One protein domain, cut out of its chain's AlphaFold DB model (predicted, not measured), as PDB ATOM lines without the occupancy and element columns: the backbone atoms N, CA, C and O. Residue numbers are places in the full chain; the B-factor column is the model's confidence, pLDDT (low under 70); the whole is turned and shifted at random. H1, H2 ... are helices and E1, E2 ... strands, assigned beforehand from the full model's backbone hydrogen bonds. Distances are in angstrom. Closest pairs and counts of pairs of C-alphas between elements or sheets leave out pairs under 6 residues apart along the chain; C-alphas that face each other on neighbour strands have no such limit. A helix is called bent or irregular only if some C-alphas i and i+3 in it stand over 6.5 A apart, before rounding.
ATOM      1  N   THR A 253      26.709 -52.170 147.634       84.12
ATOM      2  CA  THR A 253      26.111 -52.643 146.372       84.12
ATOM      3  C   THR A 253      27.191 -53.047 145.364       84.12
ATOM      4  O   THR A 253      27.162 -54.161 144.839       84.12
ATOM      5  N   ARG A 254      28.243 -52.234 145.186       81.38
ATOM      6  CA  ARG A 254      29.393 -52.582 144.331       81.38
ATOM      7  C   ARG A 254      30.097 -53.865 144.790       81.38
ATOM      8  O   ARG A 254      30.462 -54.692 143.953       81.38
ATOM      9  N   LYS A 255      30.274 -54.082 146.102       81.94
ATOM     10  CA  LYS A 255      30.818 -55.352 146.639       81.94
ATOM     11  C   LYS A 255      29.866 -56.531 146.422       81.94
ATOM     12  O   LYS A 255      30.349 -57.642 146.199       81.94
ATOM     13  N   LEU A 256      28.549 -56.314 146.515       81.62
ATOM     14  CA  LEU A 256      27.540 -57.348 146.288       81.62
ATOM     15  C   LEU A 256      27.691 -57.924 144.877       81.62
ATOM     16  O   LEU A 256      27.933 -59.125 144.730       81.62
ATOM     17  N   LEU A 257      27.632 -57.040 143.881       76.75
ATOM     18  CA  LEU A 257      27.761 -57.367 142.463       76.75
ATOM     19  C   LEU A 257      29.122 -58.028 142.177       76.75
ATOM     20  O   LEU A 257      29.197 -59.215 141.867       76.75
ATOM     21  N   THR A 258      30.223 -57.311 142.428       70.56
ATOM     22  CA  THR A 258      31.572 -57.740 142.001       70.56
ATOM     23  C   THR A 258      32.152 -58.956 142.732       70.56
ATOM     24  O   THR A 258      33.006 -59.645 142.176       70.56
ATOM     25  N   ARG A 259      31.773 -59.223 143.994       69.81
ATOM     26  CA  ARG A 259      32.462 -60.228 144.840       69.81
ATOM     27  C   ARG A 259      31.547 -61.254 145.500       69.81
ATOM     28  O   ARG A 259      32.044 -62.150 146.190       69.81
ATOM     29  N   HIS A 260      30.225 -61.115 145.405       70.12
ATOM     30  CA  HIS A 260      29.327 -61.763 146.369       70.12
ATOM     31  C   HIS A 260      28.110 -62.486 145.779       70.12
ATOM     32  O   HIS A 260      27.699 -63.468 146.405       70.12
ATOM     33  N   LEU A 261      27.616 -62.125 144.587       70.38
ATOM     34  CA  LEU A 261      26.619 -62.919 143.837       70.38
ATOM     35  C   LEU A 261      27.063 -64.395 143.698       70.38
ATOM     36  O   LEU A 261      26.308 -65.348 143.904       70.38
ATOM     37  N   GLY A 262      28.359 -64.593 143.452       65.00
ATOM     38  CA  GLY A 262      28.995 -65.901 143.315       65.00
ATOM     39  C   GLY A 262      29.196 -66.710 144.606       65.00
ATOM     40  O   GLY A 262      29.736 -67.807 144.510       65.00
ATOM     41  N   THR A 263      28.776 -66.256 145.797       72.31
ATOM     42  CA  THR A 263      29.083 -66.977 147.061       72.31
ATOM     43  C   THR A 263      28.035 -68.037 147.464       72.31
ATOM     44  O   THR A 263      26.842 -67.755 147.422       72.31
ATOM     45  N   PRO A 264      28.438 -69.255 147.891       70.62
ATOM     46  CA  PRO A 264      27.516 -70.375 148.143       70.62
ATOM     47  C   PRO A 264      26.675 -70.246 149.425       70.62
ATOM     48  O   PRO A 264      25.708 -70.984 149.590       70.62
ATOM     49  N   ASP A 265      27.036 -69.331 150.328       77.56
ATOM     50  CA  ASP A 265      26.270 -69.031 151.546       77.56
ATOM     51  C   ASP A 265      25.053 -68.121 151.281       77.56
ATOM     52  O   ASP A 265      24.245 -67.896 152.185       77.56
ATOM     53  N   LEU A 266      24.946 -67.590 150.058       83.44
ATOM     54  CA  LEU A 266      24.044 -66.516 149.661       83.44
ATOM     55  C   LEU A 266      23.050 -67.010 148.603       83.44
ATOM     56  O   LEU A 266      23.445 -67.588 147.588       83.44
ATOM     57  N   ILE A 267      21.767 -66.760 148.856       84.81
ATOM     58  CA  ILE A 267      20.658 -66.947 147.915       84.81
ATOM     59  C   ILE A 267      20.028 -65.581 147.644       84.81
ATOM     60  O   ILE A 267      19.954 -64.759 148.552       84.81
ATOM     61  N   ILE A 268      19.629 -65.319 146.406       83.56
ATOM     62  CA  ILE A 268      19.005 -64.063 145.980       83.56
ATOM     63  C   ILE A 268      17.534 -64.325 145.678       83.56
ATOM     64  O   ILE A 268      17.179 -65.407 145.209       83.56
ATOM     65  N   ASP A 269      16.674 -63.349 145.946       82.81
ATOM     66  CA  ASP A 269      15.263 -63.484 145.619       82.81
ATOM     67  C   ASP A 269      15.015 -63.668 144.112       82.81
ATOM     68  O   ASP A 269      15.617 -63.009 143.263       82.81
ATOM     69  N   LYS A 270      14.068 -64.546 143.782       75.31
ATOM     70  CA  LYS A 270      13.635 -64.852 142.411       75.31
ATOM     71  C   LYS A 270      12.954 -63.672 141.698       75.31
ATOM     72  O   LYS A 270      12.831 -63.701 140.476       75.31
ATOM     73  N   THR A 271      12.543 -62.631 142.430       70.38
ATOM     74  CA  THR A 271      12.047 -61.363 141.856       70.38
ATOM     75  C   THR A 271      13.157 -60.496 141.257       70.38
ATOM     76  O   THR A 271      12.881 -59.700 140.362       70.38
ATOM     77  N   GLN A 272      14.420 -60.697 141.660       71.94
ATOM     78  CA  GLN A 272      15.600 -60.017 141.109       71.94
ATOM     79  C   GLN A 272      15.999 -60.635 139.753       71.94
ATOM     80  O   GLN A 272      17.121 -61.097 139.541       71.94
ATOM     81  N   GLN A 273      15.037 -60.679 138.826       56.66
ATOM     82  CA  GLN A 273      15.140 -61.336 137.518       56.66
ATOM     83  C   GLN A 273      16.193 -60.697 136.603       56.66
ATOM     84  O   GLN A 273      16.662 -61.351 135.674       56.66
ATOM     85  N   GLN A 274      16.574 -59.450 136.883       57.06
ATOM     86  CA  GLN A 274      17.615 -58.699 136.177       57.06
ATOM     87  C   GLN A 274      19.020 -59.275 136.430       57.06
ATOM     88  O   GLN A 274      19.898 -59.145 135.584       57.06
ATOM     89  N   ILE A 275      19.223 -60.032 137.516       53.09
ATOM     90  CA  ILE A 275      20.495 -60.709 137.806       53.09
ATOM     91  C   ILE A 275      20.563 -62.076 137.087       53.09
ATOM     92  O   ILE A 275      20.721 -63.137 137.700       53.09
ATOM     93  N   ARG A 276      20.413 -62.055 135.756       49.66
ATOM     94  CA  ARG A 276      20.566 -63.208 134.848       49.66
ATOM     95  C   ARG A 276      21.935 -63.161 134.160       49.66
ATOM     96  O   ARG A 276      22.089 -62.560 133.105       49.66
ATOM     97  N   LEU A 277      22.927 -63.845 134.733       53.06
ATOM     98  CA  LEU A 277      24.287 -63.914 134.174       53.06
ATOM     99  C   LEU A 277      24.409 -64.861 132.959       53.06
ATOM    100  O   LEU A 277      23.938 -66.000 133.017       53.06
ATOM    101  N   ARG A 278      25.165 -64.449 131.925       42.16
ATOM    102  CA  ARG A 278      25.716 -65.309 130.845       42.16
ATOM    103  C   ARG A 278      27.156 -64.907 130.426       42.16
ATOM    104  O   ARG A 278      27.792 -64.129 131.124       42.16
ATOM    105  N   ARG A 279      27.702 -65.579 129.392       42.84
ATOM    106  CA  ARG A 279      29.130 -65.795 129.021       42.84
ATOM    107  C   ARG A 279      29.242 -66.229 127.522       42.84
ATOM    108  O   ARG A 279      28.190 -66.535 126.971       42.84
ATOM    109  N   ARG A 280      30.400 -66.354 126.827       49.47
ATOM    110  CA  ARG A 280      31.848 -66.386 127.203       49.47
ATOM    111  C   ARG A 280      32.808 -66.140 126.005       49.47
ATOM    112  O   ARG A 280      32.376 -66.300 124.873       49.47
ATOM    113  N   SER A 281      34.125 -66.026 126.268       37.69
ATOM    114  CA  SER A 281      35.182 -66.597 125.392       37.69
ATOM    115  C   SER A 281      36.293 -67.355 126.152       37.69
ATOM    116  O   SER A 281      36.324 -67.351 127.391       37.69
ATOM    117  N   VAL A 282      37.107 -68.120 125.408       51.00
ATOM    118  CA  VAL A 282      37.990 -69.207 125.880       51.00
ATOM    119  C   VAL A 282      39.222 -69.325 124.975       51.00
ATOM    120  O   VAL A 282      39.060 -69.285 123.761       51.00
ATOM    121  N   SER A 300      34.773 -60.740 124.423       38.00
ATOM    122  CA  SER A 300      33.978 -59.962 125.367       38.00
ATOM    123  C   SER A 300      32.484 -60.071 125.029       38.00
ATOM    124  O   SER A 300      32.063 -59.811 123.906       38.00
ATOM    125  N   SER A 301      31.650 -60.412 126.013       32.97
ATOM    126  CA  SER A 301      30.211 -60.156 125.911       32.97
ATOM    127  C   SER A 301      29.916 -58.777 126.499       32.97
ATOM    128  O   SER A 301      29.650 -58.660 127.696       32.97
ATOM    129  N   PHE A 302      29.954 -57.740 125.662       33.75
ATOM    130  CA  PHE A 302      29.079 -56.584 125.867       33.75
ATOM    131  C   PHE A 302      27.645 -57.142 125.769       33.75
ATOM    132  O   PHE A 302      27.340 -57.830 124.802       33.75
ATOM    133  N   LEU A 303      26.724 -57.056 126.726       37.22
ATOM    134  CA  LEU A 303      26.452 -56.156 127.853       37.22
ATOM    135  C   LEU A 303      27.547 -56.027 128.934       37.22
ATOM    136  O   LEU A 303      27.588 -56.807 129.883       37.22
ATOM    137  N   GLN A 304      28.365 -54.969 128.869       38.28
ATOM    138  CA  GLN A 304      29.327 -54.649 129.939       38.28
ATOM    139  C   GLN A 304      28.678 -54.013 131.186       38.28
ATOM    140  O   GLN A 304      29.293 -54.034 132.249       38.28
ATOM    141  N   ASN A 305      27.451 -53.479 131.079       40.19
ATOM    142  CA  ASN A 305      26.947 -52.479 132.034       40.19
ATOM    143  C   ASN A 305      25.705 -52.854 132.870       40.19
ATOM    144  O   ASN A 305      25.458 -52.194 133.876       40.19
ATOM    145  N   ASN A 306      24.944 -53.907 132.539       46.44
ATOM    146  CA  ASN A 306      23.606 -54.122 133.130       46.44
ATOM    147  C   ASN A 306      23.495 -55.264 134.170       46.44
ATOM    148  O   ASN A 306      22.409 -55.794 134.401       46.44
ATOM    149  N   GLU A 307      24.580 -55.597 134.881       57.97
ATOM    150  CA  GLU A 307      24.477 -56.270 136.192       57.97
ATOM    151  C   GLU A 307      24.092 -55.246 137.277       57.97
ATOM    152  O   GLU A 307      24.948 -54.749 138.010       57.97
ATOM    153  N   TYR A 308      22.800 -54.929 137.405       67.19
ATOM    154  CA  TYR A 308      22.294 -54.065 138.476       67.19
ATOM    155  C   TYR A 308      21.466 -54.835 139.510       67.19
ATOM    156  O   TYR A 308      20.814 -55.840 139.221       67.19
ATOM    157  N   PHE A 309      21.507 -54.348 140.751       74.19
ATOM    158  CA  PHE A 309      20.632 -54.794 141.830       74.19
ATOM    159  C   PHE A 309      19.464 -53.808 141.936       74.19
ATOM    160  O   PHE A 309      19.699 -52.601 142.006       74.19
ATOM    161  N   LYS A 310      18.216 -54.289 141.936       81.31
ATOM    162  CA  LYS A 310      17.039 -53.414 142.032       81.31
ATOM    163  C   LYS A 310      16.830 -52.988 143.488       81.31
ATOM    164  O   LYS A 310      16.608 -53.847 144.339       81.31
ATOM    165  N   GLY A 311      16.830 -51.676 143.728       84.06
ATOM    166  CA  GLY A 311      16.574 -51.060 145.036       84.06
ATOM    167  C   GLY A 311      17.682 -51.321 146.061       84.06
ATOM    168  O   GLY A 311      18.847 -51.507 145.699       84.06
ATOM    169  N   VAL A 312      17.347 -51.309 147.351       90.31
ATOM    170  CA  VAL A 312      18.340 -51.458 148.423       90.31
ATOM    171  C   VAL A 312      18.584 -52.933 148.768       90.31
ATOM    172  O   VAL A 312      17.658 -53.616 149.212       90.31
ATOM    173  N   PRO A 313      19.831 -53.445 148.680       92.19
ATOM    174  CA  PRO A 313      20.138 -54.818 149.064       92.19
ATOM    175  C   PRO A 313      20.105 -55.008 150.584       92.19
ATOM    176  O   PRO A 313      20.950 -54.486 151.313       92.19
ATOM    177  N   ILE A 314      19.173 -55.841 151.047       94.12
ATOM    178  CA  ILE A 314      19.080 -56.300 152.436       94.12
ATOM    179  C   ILE A 314      19.445 -57.781 152.555       94.12
ATOM    180  O   ILE A 314      19.139 -58.599 151.686       94.12
ATOM    181  N   TYR A 315      20.103 -58.132 153.659       94.38
ATOM    182  CA  TYR A 315      20.594 -59.475 153.958       94.38
ATOM    183  C   TYR A 315      19.807 -60.047 155.136       94.38
ATOM    184  O   TYR A 315      20.021 -59.657 156.282       94.38
ATOM    185  N   ILE A 316      18.900 -60.977 154.862       92.81
ATOM    186  CA  ILE A 316      18.011 -61.591 155.847       92.81
ATOM    187  C   ILE A 316      18.648 -62.886 156.367       92.81
ATOM    188  O   ILE A 316      19.060 -63.757 155.596       92.81
ATOM    189  N   VAL A 317      18.727 -63.013 157.692       92.12
ATOM    190  CA  VAL A 317      19.189 -64.213 158.400       92.12
ATOM    191  C   VAL A 317      18.103 -64.647 159.379       92.12
ATOM    192  O   VAL A 317      17.864 -63.988 160.387       92.12
ATOM    193  N   GLN A 318      17.459 -65.776 159.093       89.62
ATOM    194  CA  GLN A 318      16.464 -66.373 159.983       89.62
ATOM    195  C   GLN A 318      17.113 -67.214 161.084       89.62
ATOM    196  O   GLN A 318      18.033 -68.001 160.832       89.62
ATOM    197  N   ILE A 319      16.601 -67.082 162.304       89.44
ATOM    198  CA  ILE A 319      17.025 -67.827 163.492       89.44
ATOM    199  C   ILE A 319      15.831 -68.559 164.083       89.44
ATOM    200  O   ILE A 319      14.737 -68.015 164.114       89.44
ATOM    201  N   ARG A 320      16.064 -69.786 164.552       86.44
ATOM    202  CA  ARG A 320      15.137 -70.554 165.390       86.44
ATOM    203  C   ARG A 320      15.535 -70.437 166.849       86.44
ATOM    204  O   ARG A 320      16.731 -70.425 167.155       86.44
ATOM    205  N   ASP A 321      14.552 -70.469 167.737       82.69
ATOM    206  CA  ASP A 321      14.804 -70.456 169.178       82.69
ATOM    207  C   ASP A 321      15.592 -71.695 169.624       82.69
ATOM    208  O   ASP A 321      16.590 -71.588 170.353       82.69
ATOM    209  N   THR A 322      15.216 -72.868 169.104       81.19
ATOM    210  CA  THR A 322      15.866 -74.150 169.394       81.19
ATOM    211  C   THR A 322      17.037 -74.445 168.436       81.19
ATOM    212  O   THR A 322      16.941 -74.263 167.215       81.19
ATOM    213  N   PRO A 323      18.196 -74.906 168.947       81.56
ATOM    214  CA  PRO A 323      19.304 -75.338 168.103       81.56
ATOM    215  C   PRO A 323      18.996 -76.696 167.458       81.56
ATOM    216  O   PRO A 323      18.561 -77.625 168.126       81.56
ATOM    217  N   ARG A 324      19.305 -76.852 166.164       78.50
ATOM    218  CA  ARG A 324      19.164 -78.144 165.464       78.50
ATOM    219  C   ARG A 324      20.070 -79.229 166.045       78.50
ATOM    220  O   ARG A 324      21.193 -78.928 166.460       78.50
ATOM    221  N   ASP A 325      19.629 -80.482 165.955       81.81
ATOM    222  CA  ASP A 325      20.345 -81.683 166.410       81.81
ATOM    223  C   ASP A 325      21.759 -81.807 165.837       81.81
ATOM    224  O   ASP A 325      22.051 -81.371 164.717       81.81
ATOM    225  N   MET A 326      22.652 -82.430 166.608       77.75
ATOM    226  CA  MET A 326      24.076 -82.482 166.273       77.75
ATOM    227  C   MET A 326      24.330 -83.320 165.016       77.75
ATOM    228  O   MET A 326      24.966 -82.820 164.086       77.75
ATOM    229  N   LEU A 327      23.736 -84.514 164.931       74.38
ATOM    230  CA  LEU A 327      23.816 -85.409 163.769       74.38
ATOM    231  C   LEU A 327      23.297 -84.731 162.493       74.38
ATOM    232  O   LEU A 327      23.983 -84.685 161.471       74.38
ATOM    233  N   ARG A 328      22.123 -84.089 162.571       74.25
ATOM    234  CA  ARG A 328      21.537 -83.338 161.449       74.25
ATOM    235  C   ARG A 328      22.424 -82.161 161.026       74.25
ATOM    236  O   ARG A 328      22.517 -81.851 159.839       74.25
ATOM    237  N   SER A 329      23.106 -81.512 161.974       70.62
ATOM    238  CA  SER A 329      24.067 -80.443 161.678       70.62
ATOM    239  C   SER A 329      25.343 -80.959 160.992       70.62
ATOM    240  O   SER A 329      25.812 -80.315 160.052       70.62
ATOM    241  N   GLN A 330      25.857 -82.127 161.396       73.81
ATOM    242  CA  GLN A 330      27.009 -82.789 160.776       73.81
ATOM    243  C   GLN A 330      26.684 -83.244 159.349       73.81
ATOM    244  O   GLN A 330      27.412 -82.870 158.431       73.81
ATOM    245  N   TYR A 331      25.546 -83.918 159.137       78.62
ATOM    246  CA  TYR A 331      25.049 -84.286 157.805       78.62
ATOM    247  C   TYR A 331      25.026 -83.079 156.857       78.62
ATOM    248  O   TYR A 331      25.665 -83.088 155.804       78.62
ATOM    249  N   PHE A 332      24.377 -81.980 157.261       72.69
ATOM    250  CA  PHE A 332      24.321 -80.780 156.427       72.69
ATOM    251  C   PHE A 332      25.691 -80.120 156.206       72.69
ATOM    252  O   PHE A 332      25.857 -79.415 155.211       72.69
ATOM    253  N   ASN A 333      26.668 -80.299 157.097       73.06
ATOM    254  CA  ASN A 333      28.030 -79.805 156.884       73.06
ATOM    255  C   ASN A 333      28.778 -80.663 155.855       73.06
ATOM    256  O   ASN A 333      29.326 -80.098 154.911       73.06
ATOM    257  N   VAL A 334      28.722 -81.995 155.967       74.75
ATOM    258  CA  VAL A 334      29.319 -82.929 154.993       74.75
ATOM    259  C   VAL A 334      28.722 -82.711 153.600       74.75
ATOM    260  O   VAL A 334      29.462 -82.480 152.646       74.75
ATOM    261  N   VAL A 335      27.391 -82.645 153.487       72.00
ATOM    262  CA  VAL A 335      26.692 -82.349 152.222       72.00
ATOM    263  C   VAL A 335      27.083 -80.975 151.660       72.00
ATOM    264  O   VAL A 335      27.262 -80.832 150.455       72.00
ATOM    265  N   THR A 336      27.284 -79.961 152.513       68.69
ATOM    266  CA  THR A 336      27.747 -78.628 152.076       68.69
ATOM    267  C   THR A 336      29.169 -78.669 151.511       68.69
ATOM    268  O   THR A 336      29.441 -77.994 150.516       68.69
ATOM    269  N   VAL A 337      30.074 -79.440 152.124       74.25
ATOM    270  CA  VAL A 337      31.456 -79.621 151.652       74.25
ATOM    271  C   VAL A 337      31.478 -80.405 150.338       74.25
ATOM    272  O   VAL A 337      32.100 -79.943 149.383       74.25
ATOM    273  N   GLY A 338      30.731 -81.509 150.246       71.06
ATOM    274  CA  GLY A 338      30.588 -82.296 149.018       71.06
ATOM    275  C   GLY A 338      30.013 -81.480 147.856       71.06
ATOM    276  O   GLY A 338      30.616 -81.418 146.790       71.06
ATOM    277  N   ASP A 339      28.906 -80.758 148.067       68.25
ATOM    278  CA  ASP A 339      28.296 -79.893 147.044       68.25
ATOM    279  C   ASP A 339      29.206 -78.715 146.648       68.25
ATOM    280  O   ASP A 339      29.196 -78.303 145.489       68.25
ATOM    281  N   ASN A 340      30.035 -78.191 147.564       70.25
ATOM    282  CA  ASN A 340      31.086 -77.216 147.236       70.25
ATOM    283  C   ASN A 340      32.199 -77.821 146.369       70.25
ATOM    284  O   ASN A 340      32.658 -77.158 145.440       70.25
ATOM    285  N   LEU A 341      32.641 -79.046 146.659       73.62
ATOM    286  CA  LEU A 341      33.699 -79.723 145.908       73.62
ATOM    287  C   LEU A 341      33.202 -80.115 144.509       73.62
ATOM    288  O   LEU A 341      33.817 -79.727 143.519       73.62
ATOM    289  N   ILE A 342      32.030 -80.750 144.412       72.00
ATOM    290  CA  ILE A 342      31.354 -81.053 143.140       72.00
ATOM    291  C   ILE A 342      31.069 -79.761 142.363       72.00
ATOM    292  O   ILE A 342      31.261 -79.723 141.153       72.00
ATOM    293  N   GLY A 343      30.653 -78.687 143.041       67.88
ATOM    294  CA  GLY A 343      30.425 -77.380 142.422       67.88
ATOM    295  C   GLY A 343      31.694 -76.781 141.817       67.88
ATOM    296  O   GLY A 343      31.662 -76.329 140.678       67.88
ATOM    297  N   LYS A 344      32.827 -76.845 142.530       71.25
ATOM    298  CA  LYS A 344      34.143 -76.439 142.007       71.25
ATOM    299  C   LYS A 344      34.584 -77.303 140.826       71.25
ATOM    300  O   LYS A 344      35.012 -76.751 139.821       71.25
ATOM    301  N   VAL A 345      34.439 -78.627 140.914       71.44
ATOM    302  CA  VAL A 345      34.794 -79.555 139.825       71.44
ATOM    303  C   VAL A 345      33.924 -79.305 138.591       71.44
ATOM    304  O   VAL A 345      34.458 -79.143 137.500       71.44
ATOM    305  N   LYS A 346      32.602 -79.151 138.745       66.69
ATOM    306  CA  LYS A 346      31.703 -78.763 137.644       66.69
ATOM    307  C   LYS A 346      32.010 -77.379 137.084       66.69
ATOM    308  O   LYS A 346      31.897 -77.188 135.879       66.69
ATOM    309  N   GLN A 347      32.410 -76.424 137.920       64.00
ATOM    310  CA  GLN A 347      32.841 -75.107 137.460       64.00
ATOM    311  C   GLN A 347      34.158 -75.184 136.675       64.00
ATOM    312  O   GLN A 347      34.305 -74.435 135.718       64.00
ATOM    313  N   LEU A 348      35.077 -76.084 137.036       65.56
ATOM    314  CA  LEU A 348      36.362 -76.302 136.362       65.56
ATOM    315  C   LEU A 348      36.180 -77.057 135.033       65.56
ATOM    316  O   LEU A 348      36.675 -76.601 134.008       65.56
ATOM    317  N   ILE A 349      35.373 -78.123 135.012       64.31
ATOM    318  CA  ILE A 349      34.966 -78.820 133.777       64.31
ATOM    319  C   ILE A 349      34.205 -77.854 132.860       64.31
ATOM    320  O   ILE A 349      34.564 -77.686 131.701       64.31
ATOM    321  N   GLY A 350      33.212 -77.131 133.384       56.84
ATOM    322  CA  GLY A 350      32.507 -76.087 132.637       56.84
ATOM    323  C   GLY A 350      33.418 -74.937 132.190       56.84
ATOM    324  O   GLY A 350      33.122 -74.285 131.195       56.84
ATOM    325  N   PHE A 351      34.542 -74.684 132.869       57.16
ATOM    326  CA  PHE A 351      35.546 -73.733 132.390       57.16
ATOM    327  C   PHE A 351      36.260 -74.284 131.150       57.16
ATOM    328  O   PHE A 351      36.374 -73.555 130.168       57.16
ATOM    329  N   GLY A 352      36.694 -75.550 131.184       52.78
ATOM    330  CA  GLY A 352      37.362 -76.216 130.061       52.78
ATOM    331  C   GLY A 352      36.464 -76.430 128.837       52.78
ATOM    332  O   GLY A 352      36.921 -76.263 127.718       52.78
ATOM    333  N   VAL A 353      35.172 -76.717 129.031       51.66
ATOM    334  CA  VAL A 353      34.200 -76.938 127.935       51.66
ATOM    335  C   VAL A 353      33.409 -75.655 127.596       51.66
ATOM    336  O   VAL A 353      32.352 -75.706 126.983       51.66
ATOM    337  N   GLY A 354      33.846 -74.474 128.049       43.56
ATOM    338  CA  GLY A 354      33.173 -73.186 127.795       43.56
ATOM    339  C   GLY A 354      31.839 -72.955 128.535       43.56
ATOM    340  O   GLY A 354      31.544 -71.815 128.905       43.56
ATOM    341  N   PHE A 355      31.074 -74.010 128.843       46.72
ATOM    342  CA  PHE A 355      29.799 -74.005 129.583       46.72
ATOM    343  C   PHE A 355      29.935 -73.714 131.092       46.72
ATOM    344  O   PHE A 355      29.326 -74.370 131.941       46.72
ATOM    345  N   GLY A 356      30.736 -72.716 131.462       48.69
ATOM    346  CA  GLY A 356      31.019 -72.371 132.851       48.69
ATOM    347  C   GLY A 356      29.791 -71.785 133.539       48.69
ATOM    348  O   GLY A 356      29.573 -70.570 133.481       48.69
ATOM    349  N   GLN A 357      29.007 -72.628 134.215       49.00
ATOM    350  CA  GLN A 357      27.765 -72.234 134.885       49.00
ATOM    351  C   GLN A 357      28.029 -71.235 136.023       49.00
ATOM    352  O   GLN A 357      28.434 -71.602 137.124       49.00
ATOM    353  N   ASN A 358      27.727 -69.957 135.780       52.75
ATOM    354  CA  ASN A 358      27.704 -68.897 136.794       52.75
ATOM    355  C   ASN A 358      26.345 -68.877 137.528       52.75
ATOM    356  O   ASN A 358      25.704 -67.839 137.672       52.75
ATOM    357  N   GLY A 359      25.875 -70.055 137.954       58.72
ATOM    358  CA  GLY A 359      24.562 -70.229 138.572       58.72
ATOM    359  C   GLY A 359      24.456 -69.508 139.915       58.72
ATOM    360  O   GLY A 359      24.883 -70.033 140.946       58.72
ATOM    361  N   ILE A 360      23.857 -68.317 139.902       68.38
ATOM    362  CA  ILE A 360      23.386 -67.643 141.111       68.38
ATOM    363  C   ILE A 360      22.284 -68.501 141.729       68.38
ATOM    364  O   ILE A 360      21.426 -69.052 141.037       68.38
ATOM    365  N   MET A 361      22.316 -68.635 143.051       72.69
ATOM    366  CA  MET A 361      21.254 -69.324 143.775       72.69
ATOM    367  C   MET A 361      20.070 -68.375 143.865       72.69
ATOM    368  O   MET A 361      20.178 -67.345 144.524       72.69
ATOM    369  N   GLN A 362      18.969 -68.723 143.206       74.81
ATOM    370  CA  GLN A 362      17.702 -68.007 143.302       74.81
ATOM    371  C   GLN A 362      16.680 -68.844 144.078       74.81
ATOM    372  O   GLN A 362      16.678 -70.073 143.978       74.81
ATOM    373  N   GLY A 363      15.814 -68.182 144.839       74.69
ATOM    374  CA  GLY A 363      14.696 -68.789 145.567       74.69
ATOM    375  C   GLY A 363      13.784 -67.711 146.141       74.69
ATOM    376  O   GLY A 363      14.048 -66.534 145.941       74.69
ATOM    377  N   SER A 364      12.717 -68.078 146.846       77.81
ATOM    378  CA  SER A 364      11.881 -67.114 147.571       77.81
ATOM    379  C   SER A 364      12.105 -67.168 149.064       77.81
ATOM    380  O   SER A 364      12.350 -68.234 149.632       77.81
ATOM    381  N   LEU A 365      11.872 -66.034 149.713       73.81
ATOM    382  CA  LEU A 365      11.747 -65.971 151.160       73.81
ATOM    383  C   LEU A 365      10.548 -66.821 151.638       73.81
ATOM    384  O   LEU A 365      10.650 -67.518 152.645       73.81
ATOM    385  N   MET A 366       9.470 -66.864 150.841       70.12
ATOM    386  CA  MET A 366       8.245 -67.641 151.096       70.12
ATOM    387  C   MET A 366       8.388 -69.156 150.918       70.12
ATOM    388  O   MET A 366       7.535 -69.912 151.379       70.12
ATOM    389  N   ASP A 367       9.456 -69.628 150.269       66.81
ATOM    390  CA  ASP A 367       9.640 -71.065 150.030       66.81
ATOM    391  C   ASP A 367      10.071 -71.791 151.336       66.81
ATOM    392  O   ASP A 367      10.004 -73.018 151.434       66.81
ATOM    393  N   VAL A 368      10.461 -71.048 152.386       65.62
ATOM    394  CA  VAL A 368      10.916 -71.571 153.691       65.62
ATOM    395  C   VAL A 368       9.754 -71.793 154.668       65.62
ATOM    396  O   VAL A 368       9.711 -71.214 155.756       65.62
ATOM    397  N   LYS A 369       8.819 -72.678 154.314       59.09
ATOM    398  CA  LYS A 369       7.671 -73.015 155.176       59.09
ATOM    399  C   LYS A 369       8.099 -73.379 156.612       59.09
ATOM    400  O   LYS A 369       9.138 -74.018 156.846       59.09
ATOM    401  N   SER A 370       7.310 -72.961 157.602       57.84
ATOM    402  CA  SER A 370       7.457 -73.443 158.979       57.84
ATOM    403  C   SER A 370       7.103 -74.927 159.031       57.84
ATOM    404  O   SER A 370       6.038 -75.333 158.581       57.84
ATOM    405  N   ALA A 371       8.026 -75.755 159.532       50.31
ATOM    406  CA  ALA A 371       7.855 -77.213 159.548       50.31
ATOM    407  C   ALA A 371       6.943 -77.697 160.691       50.31
ATOM    408  O   ALA A 371       6.544 -78.854 160.709       50.31
ATOM    409  N   SER A 372       6.649 -76.816 161.649       50.41
ATOM    410  CA  SER A 372       5.731 -77.023 162.767       50.41
ATOM    411  C   SER A 372       5.191 -75.653 163.209       50.41
ATOM    412  O   SER A 372       5.955 -74.685 163.132       50.41
ATOM    413  N   PRO A 373       3.947 -75.543 163.716       55.84
ATOM    414  CA  PRO A 373       3.413 -74.300 164.291       55.84
ATOM    415  C   PRO A 373       4.208 -73.761 165.494       55.84
ATOM    416  O   PRO A 373       4.065 -72.599 165.850       55.84
ATOM    417  N   SER A 374       5.049 -74.595 166.116       54.41
ATOM    418  CA  SER A 374       5.912 -74.246 167.253       54.41
ATOM    419  C   SER A 374       7.329 -73.776 166.876       54.41
ATOM    420  O   SER A 374       8.103 -73.419 167.760       54.41
ATOM    421  N   ASP A 375       7.702 -73.775 165.589       68.62
ATOM    422  CA  ASP A 375       9.012 -73.297 165.105       68.62
ATOM    423  C   ASP A 375       8.993 -71.763 164.974       68.62
ATOM    424  O   ASP A 375       8.970 -71.231 163.862       68.62
ATOM    425  N   VAL A 376       8.965 -71.060 166.115       74.38
ATOM    426  CA  VAL A 376       9.092 -69.594 166.179       74.38
ATOM    427  C   VAL A 376      10.448 -69.181 165.599       74.38
ATOM    428  O   VAL A 376      11.489 -69.796 165.865       74.38
ATOM    429  N   ARG A 377      10.422 -68.163 164.732       82.31
ATOM    430  CA  ARG A 377      11.579 -67.728 163.946       82.31
ATOM    431  C   ARG A 377      11.712 -66.217 163.942       82.31
ATOM    432  O   ARG A 377      10.859 -65.533 163.389       82.31
ATOM    433  N   THR A 378      12.840 -65.718 164.429       87.56
ATOM    434  CA  THR A 378      13.199 -64.301 164.314       87.56
ATOM    435  C   THR A 378      13.952 -64.043 163.006       87.56
ATOM    436  O   THR A 378      14.962 -64.694 162.706       87.56
ATOM    437  N   ASN A 379      13.486 -63.070 162.229       89.94
ATOM    438  CA  ASN A 379      14.137 -62.546 161.036       89.94
ATOM    439  C   ASN A 379      15.077 -61.398 161.437       89.94
ATOM    440  O   ASN A 379      14.633 -60.365 161.933       89.94
ATOM    441  N   TYR A 380      16.377 -61.543 161.185       92.81
ATOM    442  CA  TYR A 380      17.338 -60.450 161.348       92.81
ATOM    443  C   TYR A 380      17.710 -59.885 159.978       92.81
ATOM    444  O   TYR A 380      18.276 -60.599 159.148       92.81
ATOM    445  N   VAL A 381      17.386 -58.614 159.742       94.50
ATOM    446  CA  VAL A 381      17.581 -57.919 158.463       94.50
ATOM    447  C   VAL A 381      18.782 -56.982 158.577       94.50
ATOM    448  O   VAL A 381      18.755 -56.019 159.337       94.50
ATOM    449  N   PHE A 382      19.850 -57.257 157.832       95.50
ATOM    450  CA  PHE A 382      21.091 -56.477 157.855       95.50
ATOM    451  C   PHE A 382      21.258 -55.650 156.580       95.50
ATOM    452  O   PHE A 382      20.965 -56.133 155.488       95.50
ATOM    453  N   PHE A 383      21.857 -54.467 156.705       93.50
ATOM    454  CA  PHE A 383      22.299 -53.648 155.563       93.50
ATOM    455  C   PHE A 383      23.764 -53.911 155.150       93.50
ATOM    456  O   PHE A 383      24.212 -53.465 154.099       93.50
ATOM    457  N   ASP A 384      24.532 -54.663 155.951       92.94
ATOM    458  CA  ASP A 384      25.917 -55.052 155.646       92.94
ATOM    459  C   ASP A 384      26.068 -56.582 155.622       92.94
ATOM    460  O   ASP A 384      25.913 -57.262 156.644       92.94
ATOM    461  N   LYS A 385      26.465 -57.133 154.465       91.38
ATOM    462  CA  LYS A 385      26.770 -58.567 154.312       91.38
ATOM    463  C   LYS A 385      27.807 -59.042 155.331       91.38
ATOM    464  O   LYS A 385      27.728 -60.171 155.821       91.38
ATOM    465  N   GLY A 386      28.793 -58.202 155.648       91.31
ATOM    466  CA  GLY A 386      29.854 -58.517 156.600       91.31
ATOM    467  C   GLY A 386      29.319 -58.752 158.013       91.31
ATOM    468  O   GLY A 386      29.778 -59.672 158.695       91.31
ATOM    469  N   GLN A 387      28.314 -57.978 158.435       93.19
ATOM    470  CA  GLN A 387      27.595 -58.199 159.691       93.19
ATOM    471  C   GLN A 387      26.748 -59.476 159.620       93.19
ATOM    472  O   GLN A 387      26.907 -60.335 160.489       93.19
ATOM    473  N   ALA A 388      25.940 -59.654 158.566       92.94
ATOM    474  CA  ALA A 388      25.096 -60.840 158.383       92.94
ATOM    475  C   ALA A 388      25.907 -62.150 158.439       92.94
ATOM    476  O   ALA A 388      25.547 -63.087 159.149       92.94
ATOM    477  N   ALA A 389      27.061 -62.198 157.765       91.56
ATOM    478  CA  ALA A 389      27.953 -63.358 157.770       91.56
ATOM    479  C   ALA A 389      28.598 -63.624 159.144       91.56
ATOM    480  O   ALA A 389      28.719 -64.777 159.558       91.56
ATOM    481  N   ARG A 390      28.994 -62.579 159.886       92.69
ATOM    482  CA  ARG A 390      29.510 -62.727 161.262       92.69
ATOM    483  C   ARG A 390      28.423 -63.221 162.216       92.69
ATOM    484  O   ARG A 390      28.679 -64.116 163.019       92.69
ATOM    485  N   PHE A 391      27.213 -62.682 162.098       92.81
ATOM    486  CA  PHE A 391      26.060 -63.072 162.901       92.81
ATOM    487  C   PHE A 391      25.635 -64.521 162.628       92.81
ATOM    488  O   PHE A 391      25.531 -65.313 163.562       92.81
ATOM    489  N   GLN A 392      25.528 -64.908 161.353       91.00
ATOM    490  CA  GLN A 392      25.317 -66.292 160.922       91.00
ATOM    491  C   GLN A 392      26.346 -67.239 161.555       91.00
ATOM    492  O   GLN A 392      25.976 -68.304 162.053       91.00
ATOM    493  N   ARG A 393      27.639 -66.880 161.541       88.94
ATOM    494  CA  ARG A 393      28.703 -67.702 162.145       88.94
ATOM    495  C   ARG A 393      28.544 -67.823 163.661       88.94
ATOM    496  O   ARG A 393      28.646 -68.934 164.166       88.94
ATOM    497  N   LYS A 394      28.230 -66.724 164.360       90.81
ATOM    498  CA  LYS A 394      27.982 -66.709 165.814       90.81
ATOM    499  C   LYS A 394      26.781 -67.578 166.217       90.81
ATOM    500  O   LYS A 394      26.824 -68.219 167.258       90.81
ATOM    501  N   GLN A 395      25.728 -67.605 165.401       87.56
ATOM    502  CA  GLN A 395      24.458 -68.278 165.715       87.56
ATOM    503  C   GLN A 395      24.400 -69.742 165.228       87.56
ATOM    504  O   GLN A 395      23.606 -70.547 165.721       87.56
ATOM    505  N   GLY A 396      25.288 -70.127 164.304       83.12
ATOM    506  CA  GLY A 396      25.684 -71.514 164.044       83.12
ATOM    507  C   GLY A 396      24.529 -72.480 163.750       83.12
ATOM    508  O   GLY A 396      23.991 -72.515 162.641       83.12
ATOM    509  N   ARG A 397      24.185 -73.326 164.734       81.25
ATOM    510  CA  ARG A 397      23.146 -74.373 164.620       81.25
ATOM    511  C   ARG A 397      21.718 -73.810 164.591       81.25
ATOM    512  O   ARG A 397      20.856 -74.461 163.989       81.25
ATOM    513  N   LYS A 398      21.486 -72.624 165.175       86.19
ATOM    514  CA  LYS A 398      20.174 -71.949 165.237       86.19
ATOM    515  C   LYS A 398      19.760 -71.269 163.927       86.19
ATOM    516  O   LYS A 398      18.572 -71.119 163.667       86.19
ATOM    517  N   THR A 399      20.717 -70.877 163.081       86.38
ATOM    518  CA  THR A 399      20.419 -70.230 161.791       86.38
ATOM    519  C   THR A 399      19.682 -71.186 160.851       86.38
ATOM    520  O   THR A 399      20.119 -72.325 160.662       86.38
ATOM    521  N   VAL A 400      18.596 -70.735 160.226       83.50
ATOM    522  CA  VAL A 400      17.867 -71.488 159.193       83.50
ATOM    523  C   VAL A 400      18.732 -71.612 157.931       83.50
ATOM    524  O   VAL A 400      19.582 -70.769 157.653       83.50
ATOM    525  N   ARG A 401      18.570 -72.703 157.174       81.56
ATOM    526  CA  ARG A 401      19.185 -72.849 155.846       81.56
ATOM    527  C   ARG A 401      18.089 -72.792 154.793       81.56
ATOM    528  O   ARG A 401      17.105 -73.519 154.914       81.56
ATOM    529  N   TYR A 402      18.280 -71.961 153.780       78.06
ATOM    530  CA  TYR A 402      17.380 -71.841 152.638       78.06
ATOM    531  C   TYR A 402      17.623 -73.020 151.682       78.06
ATOM    532  O   TYR A 402      18.751 -73.520 151.576       78.06
ATOM    533  N   MET A 403      16.571 -73.500 151.014       69.50
ATOM    534  CA  MET A 403      16.700 -74.556 150.004       69.50
ATOM    535  C   MET A 403      17.449 -74.036 148.776       69.50
ATOM    536  O   MET A 403      17.236 -72.906 148.340       69.50
ATOM    537  N   GLY A 404      18.338 -74.860 148.226       66.00
ATOM    538  CA  GLY A 404      19.081 -74.537 147.016       66.00
ATOM    539  C   GLY A 404      20.413 -75.276 146.918       66.00
ATOM    540  O   GLY A 404      21.216 -75.284 147.851       66.00
ATOM    541  N   SER A 405      20.689 -75.812 145.727       63.66
ATOM    542  CA  SER A 405      22.010 -76.283 145.292       63.66
ATOM    543  C   SER A 405      22.384 -75.601 143.976       63.66
ATOM    544  O   SER A 405      21.527 -75.363 143.116       63.66
ATOM    545  N   ARG A 406      23.679 -75.297 143.831       61.50
ATOM    546  CA  ARG A 406      24.286 -74.827 142.575       61.50
ATOM    547  C   ARG A 406      24.638 -75.986 141.646       61.50
ATOM    548  O   ARG A 406      24.545 -75.846 140.435       61.50
ATOM    549  N   SER A 407      25.049 -77.110 142.223       58.28
ATOM    550  CA  SER A 407      25.765 -78.188 141.536       58.28
ATOM    551  C   SER A 407      24.833 -79.259 140.968       58.28
ATOM    552  O   SER A 407      25.164 -79.904 139.970       58.28
ATOM    553  N   LEU A 408      23.689 -79.489 141.621       59.62
ATOM    554  CA  LEU A 408      22.800 -80.625 141.367       59.62
ATOM    555  C   LEU A 408      21.326 -80.166 141.387       59.62
ATOM    556  O   LEU A 408      20.737 -80.061 142.466       59.62
ATOM    557  N   PRO A 409      20.702 -79.898 140.219       57.53
ATOM    558  CA  PRO A 409      19.310 -79.442 140.142       57.53
ATOM    559  C   PRO A 409      18.315 -80.383 140.836       57.53
ATOM    560  O   PRO A 409      17.445 -79.911 141.563       57.53
ATOM    561  N   PHE A 410      18.501 -81.699 140.691       58.69
ATOM    562  CA  PHE A 410      17.667 -82.727 141.324       58.69
ATOM    563  C   PHE A 410      17.784 -82.764 142.859       58.69
ATOM    564  O   PHE A 410      16.856 -83.186 143.537       58.69
ATOM    565  N   MET A 411      18.882 -82.253 143.432       57.06
ATOM    566  CA  MET A 411      19.079 -82.185 144.886       57.06
ATOM    567  C   MET A 411      18.581 -80.873 145.511       57.06
ATOM    568  O   MET A 411      18.720 -80.692 146.722       57.06
ATOM    569  N   ARG A 412      18.007 -79.935 144.738       58.69
ATOM    570  CA  ARG A 412      17.598 -78.605 145.243       58.69
ATOM    571  C   ARG A 412      16.598 -78.658 146.405       58.69
ATOM    572  O   ARG A 412      16.669 -77.791 147.270       58.69
ATOM    573  N   GLY A 413      15.722 -79.665 146.449       56.66
ATOM    574  CA  GLY A 413      14.773 -79.875 147.555       56.66
ATOM    575  C   GLY A 413      15.376 -80.519 148.814       56.66
ATOM    576  O   GLY A 413      14.771 -80.459 149.878       56.66
ATOM    577  N   ILE A 414      16.569 -81.115 148.714       59.75
ATOM    578  CA  ILE A 414      17.234 -81.856 149.805       59.75
ATOM    579  C   ILE A 414      18.386 -81.027 150.396       59.75
ATOM    580  O   ILE A 414      18.590 -80.972 151.612       59.75
ATOM    581  N   ILE A 415      19.137 -80.335 149.537       60.88
ATOM    582  CA  ILE A 415      20.270 -79.496 149.925       60.88
ATOM    583  C   ILE A 415      19.751 -78.132 150.387       60.88
ATOM    584  O   ILE A 415      19.392 -77.266 149.589       60.88
ATOM    585  N   SER A 416      19.768 -77.927 151.705       66.81
ATOM    586  CA  SER A 416      19.635 -76.606 152.323       66.81
ATOM    587  C   SER A 416      21.020 -76.111 152.749       66.81
ATOM    588  O   SER A 416      21.651 -76.634 153.674       66.81
ATOM    589  N   LYS A 417      21.539 -75.130 152.009       69.31
ATOM    590  CA  LYS A 417      22.952 -74.714 152.038       69.31
ATOM    591  C   LYS A 417      23.126 -73.220 152.331       69.31
ATOM    592  O   LYS A 417      23.783 -72.932 153.336       69.31
ATOM    593  N   PRO A 418      22.552 -72.291 151.538       70.56
ATOM    594  CA  PRO A 418      22.611 -70.863 151.828       70.56
ATOM    595  C   PRO A 418      21.983 -70.537 153.185       70.56
ATOM    596  O   PRO A 418      21.038 -71.187 153.634       70.56
ATOM    597  N   LYS A 419      22.541 -69.528 153.850       82.12
ATOM    598  CA  LYS A 419      22.185 -69.099 155.217       82.12
ATOM    599  C   LYS A 419      21.846 -67.612 155.298       82.12
ATOM    600  O   LYS A 419      21.459 -67.136 156.360       82.12
ATOM    601  N   ILE A 420      22.051 -66.890 154.200       88.69
ATOM    602  CA  ILE A 420      21.782 -65.465 154.054       88.69
ATOM    603  C   ILE A 420      20.939 -65.311 152.793       88.69
ATOM    604  O   ILE A 420      21.387 -65.683 151.704       88.69
ATOM    605  N   PHE A 421      19.731 -64.786 152.948       89.56
ATOM    606  CA  PHE A 421      18.835 -64.462 151.845       89.56
ATOM    607  C   PHE A 421      19.006 -62.988 151.476       89.56
ATOM    608  O   PHE A 421      19.015 -62.135 152.359       89.56
ATOM    609  N   VAL A 422      19.177 -62.681 150.194       90.94
ATOM    610  CA  VAL A 422      19.296 -61.311 149.687       90.94
ATOM    611  C   VAL A 422      18.004 -60.911 149.012       90.94
ATOM    612  O   VAL A 422      17.542 -61.581 148.087       90.94
ATOM    613  N   HIS A 423      17.458 -59.792 149.461       90.44
ATOM    614  CA  HIS A 423      16.222 -59.224 148.953       90.44
ATOM    615  C   HIS A 423      16.376 -57.714 148.758       90.44
ATOM    616  O   HIS A 423      17.383 -57.129 149.160       90.44
ATOM    617  N   ASN A 424      15.378 -57.108 148.133       89.88
ATOM    618  CA  ASN A 424      15.261 -55.669 147.975       89.88
ATOM    619  C   ASN A 424      14.414 -55.117 149.132       89.88
ATOM    620  O   ASN A 424      13.370 -55.696 149.434       89.88
ATOM    621  N   LEU A 425      14.849 -54.039 149.789       90.88
ATOM    622  CA  LEU A 425      14.100 -53.420 150.888       90.88
ATOM    623  C   LEU A 425      12.729 -52.933 150.418       90.88
ATOM    624  O   LEU A 425      11.740 -53.181 151.097       90.88
ATOM    625  N   GLU A 426      12.666 -52.258 149.274       87.06
ATOM    626  CA  GLU A 426      11.432 -51.676 148.754       87.06
ATOM    627  C   GLU A 426      10.377 -52.759 148.473       87.06
ATOM    628  O   GLU A 426       9.240 -52.636 148.930       87.06
ATOM    629  N   ASP A 427      10.782 -53.861 147.832       83.75
ATOM    630  CA  ASP A 427       9.907 -55.014 147.566       83.75
ATOM    631  C   ASP A 427       9.529 -55.750 148.866       83.75
ATOM    632  O   ASP A 427       8.399 -56.211 149.018       83.75
ATOM    633  N   PHE A 428      10.448 -55.838 149.838       87.12
ATOM    634  CA  PHE A 428      10.165 -56.427 151.151       87.12
ATOM    635  C   PHE A 428       9.129 -55.610 151.936       87.12
ATOM    636  O   PHE A 428       8.252 -56.191 152.576       87.12
ATOM    637  N   LEU A 429       9.206 -54.277 151.877       86.75
ATOM    638  CA  LEU A 429       8.234 -53.382 152.503       86.75
ATOM    639  C   LEU A 429       6.866 -53.456 151.809       86.75
ATOM    640  O   LEU A 429       5.864 -53.518 152.514       86.75
ATOM    641  N   GLU A 430       6.808 -53.534 150.473       82.19
ATOM    642  CA  GLU A 430       5.551 -53.756 149.730       82.19
ATOM    643  C   GLU A 430       4.896 -55.090 150.127       82.19
ATOM    644  O   GLU A 430       3.720 -55.119 150.486       82.19
ATOM    645  N   LEU A 431       5.659 -56.190 150.167       78.81
ATOM    646  CA  LEU A 431       5.145 -57.490 150.620       78.81
ATOM    647  C   LEU A 431       4.648 -57.441 152.072       78.81
ATOM    648  O   LEU A 431       3.652 -58.080 152.418       78.81
ATOM    649  N   TRP A 432       5.309 -56.680 152.939       82.62
ATOM    650  CA  TRP A 432       4.879 -56.507 154.324       82.62
ATOM    651  C   TRP A 432       3.572 -55.704 154.423       82.62
ATOM    652  O   TRP A 432       2.659 -56.092 155.156       82.62
ATOM    653  N   GLU A 433       3.437 -54.637 153.635       79.00
ATOM    654  CA  GLU A 433       2.209 -53.847 153.501       79.00
ATOM    655  C   GLU A 433       1.048 -54.691 152.959       79.00
ATOM    656  O   GLU A 433      -0.035 -54.678 153.550       79.00
ATOM    657  N   GLU A 434       1.272 -55.493 151.908       75.44
ATOM    658  CA  GLU A 434       0.281 -56.442 151.383       75.44
ATOM    659  C   GLU A 434      -0.200 -57.411 152.480       75.44
ATOM    660  O   GLU A 434      -1.401 -57.651 152.606       75.44
ATOM    661  N   ASN A 435       0.696 -57.937 153.324       75.25
ATOM    662  CA  ASN A 435       0.321 -58.837 154.422       75.25
ATOM    663  C   ASN A 435      -0.518 -58.150 155.517       75.25
ATOM    664  O   ASN A 435      -1.455 -58.765 156.036       75.25
ATOM    665  N   ILE A 436      -0.239 -56.877 155.828       77.06
ATOM    666  CA  ILE A 436      -1.040 -56.068 156.764       77.06
ATOM    667  C   ILE A 436      -2.444 -55.816 156.190       77.06
ATOM    668  O   ILE A 436      -3.437 -56.007 156.894       77.06
ATOM    669  N   VAL A 437      -2.548 -55.439 154.909       73.19
ATOM    670  CA  VAL A 437      -3.836 -55.216 154.221       73.19
ATOM    671  C   VAL A 437      -4.664 -56.502 154.158       73.19
ATOM    672  O   VAL A 437      -5.856 -56.487 154.467       73.19
ATOM    673  N   ASN A 438      -4.034 -57.623 153.802       68.50
ATOM    674  CA  ASN A 438      -4.703 -58.913 153.625       68.50
ATOM    675  C   ASN A 438      -5.100 -59.595 154.947       68.50
ATOM    676  O   ASN A 438      -5.703 -60.667 154.904       68.50
ATOM    677  N   LYS A 439      -4.751 -59.018 156.109       64.31
ATOM    678  CA  LYS A 439      -4.994 -59.579 157.452       64.31
ATOM    679  C   LYS A 439      -4.566 -61.049 157.615       64.31
ATOM    680  O   LYS A 439      -5.097 -61.754 158.463       64.31
ATOM    681  N   GLN A 440      -3.543 -61.509 156.887       54.03
ATOM    682  CA  GLN A 440      -2.972 -62.859 157.072       54.03
ATOM    683  C   GLN A 440      -2.131 -62.999 158.360       54.03
ATOM    684  O   GLN A 440      -1.393 -63.968 158.527       54.03
ATOM    685  N   ILE A 441      -2.264 -62.034 159.274       50.28
ATOM    686  CA  ILE A 441      -1.579 -61.935 160.566       50.28
ATOM    687  C   ILE A 441      -1.844 -63.184 161.425       50.28
ATOM    688  O   ILE A 441      -0.934 -63.658 162.099       50.28
ATOM    689  N   ASP A 442      -3.041 -63.768 161.315       46.41
ATOM    690  CA  ASP A 442      -3.473 -64.929 162.103       46.41
ATOM    691  C   ASP A 442      -3.064 -66.288 161.501       46.41
ATOM    692  O   ASP A 442      -3.487 -67.332 161.991       46.41
ATOM    693  N   ASN A 443      -2.247 -66.313 160.437       50.12
ATOM    694  CA  ASN A 443      -1.758 -67.559 159.846       50.12
ATOM    695  C   ASN A 443      -0.302 -67.840 160.300       50.12
ATOM    696  O   ASN A 443       0.636 -67.291 159.712       50.12
ATOM    697  N   PRO A 444      -0.068 -68.707 161.314       47.81
ATOM    698  CA  PRO A 444       1.230 -68.883 161.993       47.81
ATOM    699  C   PRO A 444       2.321 -69.563 161.141       47.81
ATOM    700  O   PRO A 444       3.359 -69.984 161.648       47.81
ATOM    701  N   GLN A 445       2.095 -69.716 159.835       48.16
ATOM    702  CA  GLN A 445       3.105 -70.181 158.883       48.16
ATOM    703  C   GLN A 445       3.878 -69.028 158.215       48.16
ATOM    704  O   GLN A 445       4.926 -69.285 157.623       48.16
ATOM    705  N   ASN A 446       3.417 -67.773 158.349       54.16
ATOM    706  CA  ASN A 446       3.973 -66.591 157.673       54.16
ATOM    707  C   ASN A 446       4.673 -65.588 158.626       54.16
ATOM    708  O   ASN A 446       4.646 -64.379 158.393       54.16
ATOM    709  N   ASN A 447       5.381 -66.064 159.660       61.72
ATOM    710  CA  ASN A 447       6.122 -65.227 160.636       61.72
ATOM    711  C   ASN A 447       7.218 -64.323 160.018       61.72
ATOM    712  O   ASN A 447       7.827 -63.498 160.692       61.72
ATOM    713  N   ILE A 448       7.475 -64.456 158.717       66.94
ATOM    714  CA  ILE A 448       8.432 -63.662 157.937       66.94
ATOM    715  C   ILE A 448       8.075 -62.164 157.923       66.94
ATOM    716  O   ILE A 448       8.974 -61.327 157.885       66.94
ATOM    717  N   PHE A 449       6.782 -61.831 157.989       69.75
ATOM    718  CA  PHE A 449       6.274 -60.452 157.959       69.75
ATOM    719  C   PHE A 449       5.604 -60.030 159.275       69.75
ATOM    720  O   PHE A 449       4.813 -59.087 159.316       69.75
ATOM    721  N   GLN A 450       5.906 -60.717 160.380       73.94
ATOM    722  CA  GLN A 450       5.499 -60.256 161.704       73.94
ATOM    723  C   GLN A 450       6.546 -59.283 162.254       73.94
ATOM    724  O   GLN A 450       7.736 -59.589 162.323       73.94
ATOM    725  N   ALA A 451       6.098 -58.089 162.654       68.44
ATOM    726  CA  ALA A 451       6.978 -57.022 163.135       68.44
ATOM    727  C   ALA A 451       7.708 -57.378 164.432       68.44
ATOM    728  O   ALA A 451       8.878 -57.046 164.596       68.44
ATOM    729  N   LYS A 452       7.024 -58.100 165.326       75.06
ATOM    730  CA  LYS A 452       7.581 -58.590 166.596       75.06
ATOM    731  C   LYS A 452       8.771 -59.530 166.376       75.06
ATOM    732  O   LYS A 452       9.716 -59.506 167.155       75.06
ATOM    733  N   ASP A 453       8.743 -60.270 165.269       82.31
ATOM    734  CA  ASP A 453       9.750 -61.262 164.899       82.31
ATOM    735  C   ASP A 453      10.810 -60.701 163.934       82.31
ATOM    736  O   ASP A 453      11.688 -61.444 163.505       82.31
ATOM    737  N   THR A 454      10.762 -59.414 163.561       87.62
ATOM    738  CA  THR A 454      11.624 -58.847 162.507       87.62
ATOM    739  C   THR A 454      12.454 -57.673 163.016       87.62
ATOM    740  O   THR A 454      11.942 -56.588 163.279       87.62
ATOM    741  N   VAL A 455      13.770 -57.878 163.117       91.38
ATOM    742  CA  VAL A 455      14.721 -56.907 163.676       91.38
ATOM    743  C   VAL A 455      15.653 -56.384 162.587       91.38
ATOM    744  O   VAL A 455      16.453 -57.137 162.027       91.38
ATOM    745  N   PHE A 456      15.599 -55.078 162.322       93.31
ATOM    746  CA  PHE A 456      16.522 -54.404 161.410       93.31
ATOM    747  C   PHE A 456      17.810 -53.995 162.131       93.31
ATOM    748  O   PHE A 456      17.784 -53.421 163.219       93.31
ATOM    749  N   ILE A 457      18.954 -54.278 161.509       94.31
ATOM    750  CA  ILE A 457      20.289 -53.994 162.035       94.31
ATOM    751  C   ILE A 457      21.017 -53.062 161.051       94.31
ATOM    752  O   ILE A 457      21.350 -53.495 159.942       94.31
ATOM    753  N   PRO A 458      21.291 -51.799 161.438       92.94
ATOM    754  CA  PRO A 458      21.940 -50.830 160.561       92.94
ATOM    755  C   PRO A 458      23.390 -51.221 160.272       92.94
ATOM    756  O   PRO A 458      24.033 -51.902 161.079       92.94
ATOM    757  N   SER A 459      23.913 -50.762 159.133       92.44
ATOM    758  CA  SER A 459      25.281 -51.050 158.692       92.44
ATOM    759  C   SER A 459      26.327 -50.602 159.724       92.44
ATOM    760  O   SER A 459      26.094 -49.725 160.559       92.44
ATOM    761  N   ARG A 460      27.520 -51.209 159.700       89.69
ATOM    762  CA  ARG A 460      28.567 -50.885 160.686       89.69
ATOM    763  C   ARG A 460      29.078 -49.443 160.557       89.69
ATOM    764  O   ARG A 460      29.481 -48.867 161.561       89.69
ATOM    765  N   THR A 461      29.068 -48.887 159.347       88.12
ATOM    766  CA  THR A 461      29.372 -47.475 159.063       88.12
ATOM    767  C   THR A 461      28.346 -46.572 159.740       88.12
ATOM    768  O   THR A 461      28.712 -45.835 160.654       88.12
ATOM    769  N   ALA A 462      27.061 -46.778 159.449       87.00
ATOM    770  CA  ALA A 462      25.947 -46.067 160.073       87.00
ATOM    771  C   ALA A 462      25.950 -46.148 161.616       87.00
ATOM    772  O   ALA A 462      25.734 -45.151 162.300       87.00
ATOM    773  N   GLN A 463      26.254 -47.315 162.197       87.38
ATOM    774  CA  GLN A 463      26.381 -47.474 163.656       87.38
ATOM    775  C   GLN A 463      27.543 -46.683 164.272       87.38
ATOM    776  O   GLN A 463      27.483 -46.338 165.452       87.38
ATOM    777  N   ASN A 464      28.619 -46.450 163.520       86.62
ATOM    778  CA  ASN A 464      29.755 -45.654 163.976       86.62
ATOM    779  C   ASN A 464      29.476 -44.153 163.801       86.62
ATOM    780  O   ASN A 464      29.756 -43.382 164.712       86.62
ATOM    781  N   GLU A 465      28.864 -43.757 162.685       83.31
ATOM    782  CA  GLU A 465      28.407 -42.387 162.414       83.31
ATOM    783  C   GLU A 465      27.398 -41.923 163.479       83.31
ATOM    784  O   GLU A 465      27.578 -40.877 164.099       83.31
ATOM    785  N   LEU A 466      26.413 -42.760 163.828       81.06
ATOM    786  CA  LEU A 466      25.451 -42.499 164.910       81.06
ATOM    787  C   LEU A 466      26.067 -42.346 166.314       81.06
ATOM    788  O   LEU A 466      25.360 -41.928 167.230       81.06
ATOM    789  N   LYS A 467      27.346 -42.692 166.519       79.62
ATOM    790  CA  LYS A 467      28.079 -42.401 167.768       79.62
ATOM    791  C   LYS A 467      28.802 -41.057 167.729       79.62
ATOM    792  O   LYS A 467      29.112 -40.519 168.784       79.62
ATOM    793  N   GLN A 468      29.091 -40.539 166.535       72.00
ATOM    794  CA  GLN A 468      29.718 -39.230 166.337       72.00
ATOM    795  C   GLN A 468      28.687 -38.100 166.469       72.00
ATOM    796  O   GLN A 468      29.024 -37.006 166.914       72.00
ATOM    797  N   PHE A 469      27.419 -38.373 166.147       66.19
ATOM    798  CA  PHE A 469      26.314 -37.446 166.388       66.19
ATOM    799  C   PHE A 469      25.730 -37.642 167.801       66.19
ATOM    800  O   PHE A 469      25.173 -38.707 168.082       66.19
TER     801      PHE A 469
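AT A GLANCE: This is residues 253 to 282 and 300 to 469 of the 506 residues of the protein "Hypothetical chloroplast protein RF80" of uncultured prymnesiophyte C19847 (UniProt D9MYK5). A strongly twisted sheet of five short strands makes the wall at the heart of the domain; H3 packs on one face of it, along E2, and the long helix H2 stands off from the sheet, with the loop of residues 396 to 419 running between them. H4 leads off from the end of E4, H1 only grazes the sheet, and residues 463 to 469, of which 463 to 468 belong to H5, stick out free. The printed part has 200 residues, with five named helices and five named strands in the order H1 E1 E2 H2 E3 H3 E4 H4 E5 H5; the mixed sheet runs E1 E4 E2 E3 E5. The class is mixed, helices and strands, though under half of the residues, 95 of 200, are in named elements. The whole is compact, with a radius of gyration of the C-alphas of 18.0 A and spans of 53 by 45 by 38 A.

IN THESE COORDINATES: H1 is residues 253 to 260, 9.7 A long, beginning at C-alpha 253 at (26.111, -52.643, 146.372); it is neither bent nor irregular, but only just: C-alphas 257 and 260 are 6.1 A apart. E1 is residues 266 to 269, 10.1 A. E2, residues 313 to 320, is the longest strand, 23.2 A. H2, residues 326 to 352, is the longest helix, 39.1 A, and its C-alpha 352 is at (37.362, -76.216, 130.061). E3 is residues 377 to 382, 15.9 A, and H3 is residues 385 to 395, 15.2 A. E4 is residues 420 to 424, 13.2 A, and H4 is residues 425 to 437, 18.3 A. E5 is residues 454 to 457, 9.9 A. H5 is residues 460 to 468, 13.0 A, ending at C-alpha 468 at (29.718, -39.230, 166.337).

HOW THE PARTS SIT: In the sheet, E1 and E5 are the edge strands. E1 and E4 are parallel at 31 degrees, with N 269 and O 422 2.9 A apart, within hydrogen-bond range. E4 and E2 are antiparallel at 138 degrees, with N 316 and O 421 at 2.8 A. E2 and E3 are antiparallel at 154 degrees, with N 317 and O 380 at 2.9 A. E3 and E5 are parallel at 26 degrees, with N 457 and O 381 at 2.8 A. Residues 268 to 269 of E1 also pair, parallel, with residues 362 to 363. H3 is on one face of the sheet, making two layers, at a height over the sheet of 9.0 A; it lies over E2 and runs along the strands, at 2 degrees to E2 on the local plane. The closest C-alphas of H3 and E2 are those of Lys 385 and Tyr 315, 6.3 A apart. E3, H3, E4 and E4, H4, E5 are split strand-helix-strand units, two strands running the same way with other strands between them in the sheet; both crossovers are right-handed. H4 only grazes the sheet, with residues 425 to 428. H1 only grazes it too, with 5 pairs of C-alphas within 10 A. H3 and H5 are close but not clearly touching, about perpendicular at 80 degrees, with the C-alphas of Gln 387 and Arg 460 closest, 7.4 A apart. H2 touches no helix and is not on the sheet. Each O i to N i+4 pair is within hydrogen-bond range in H1, H2, H3 and H4, and 4 of 5 are in H5.

THE WHOLE: The two C-alphas farthest apart are those of Val 353 and Phe 469, 55.7 A. Residues 283 to 299 are not printed, in the link E1 to E2; C-alphas 282 and 300 are 10.1 A apart across the cut. The links H2 to E3, H3 to E4 and H4 to E5 are long, with 24, 24 and 16 residues. The mean pLDDT of the printed part is 72.4, and 77 residues are under 70, among them 273 to 282, 300 to 308, 346 to 360, 403 to 417 and 438 to 449.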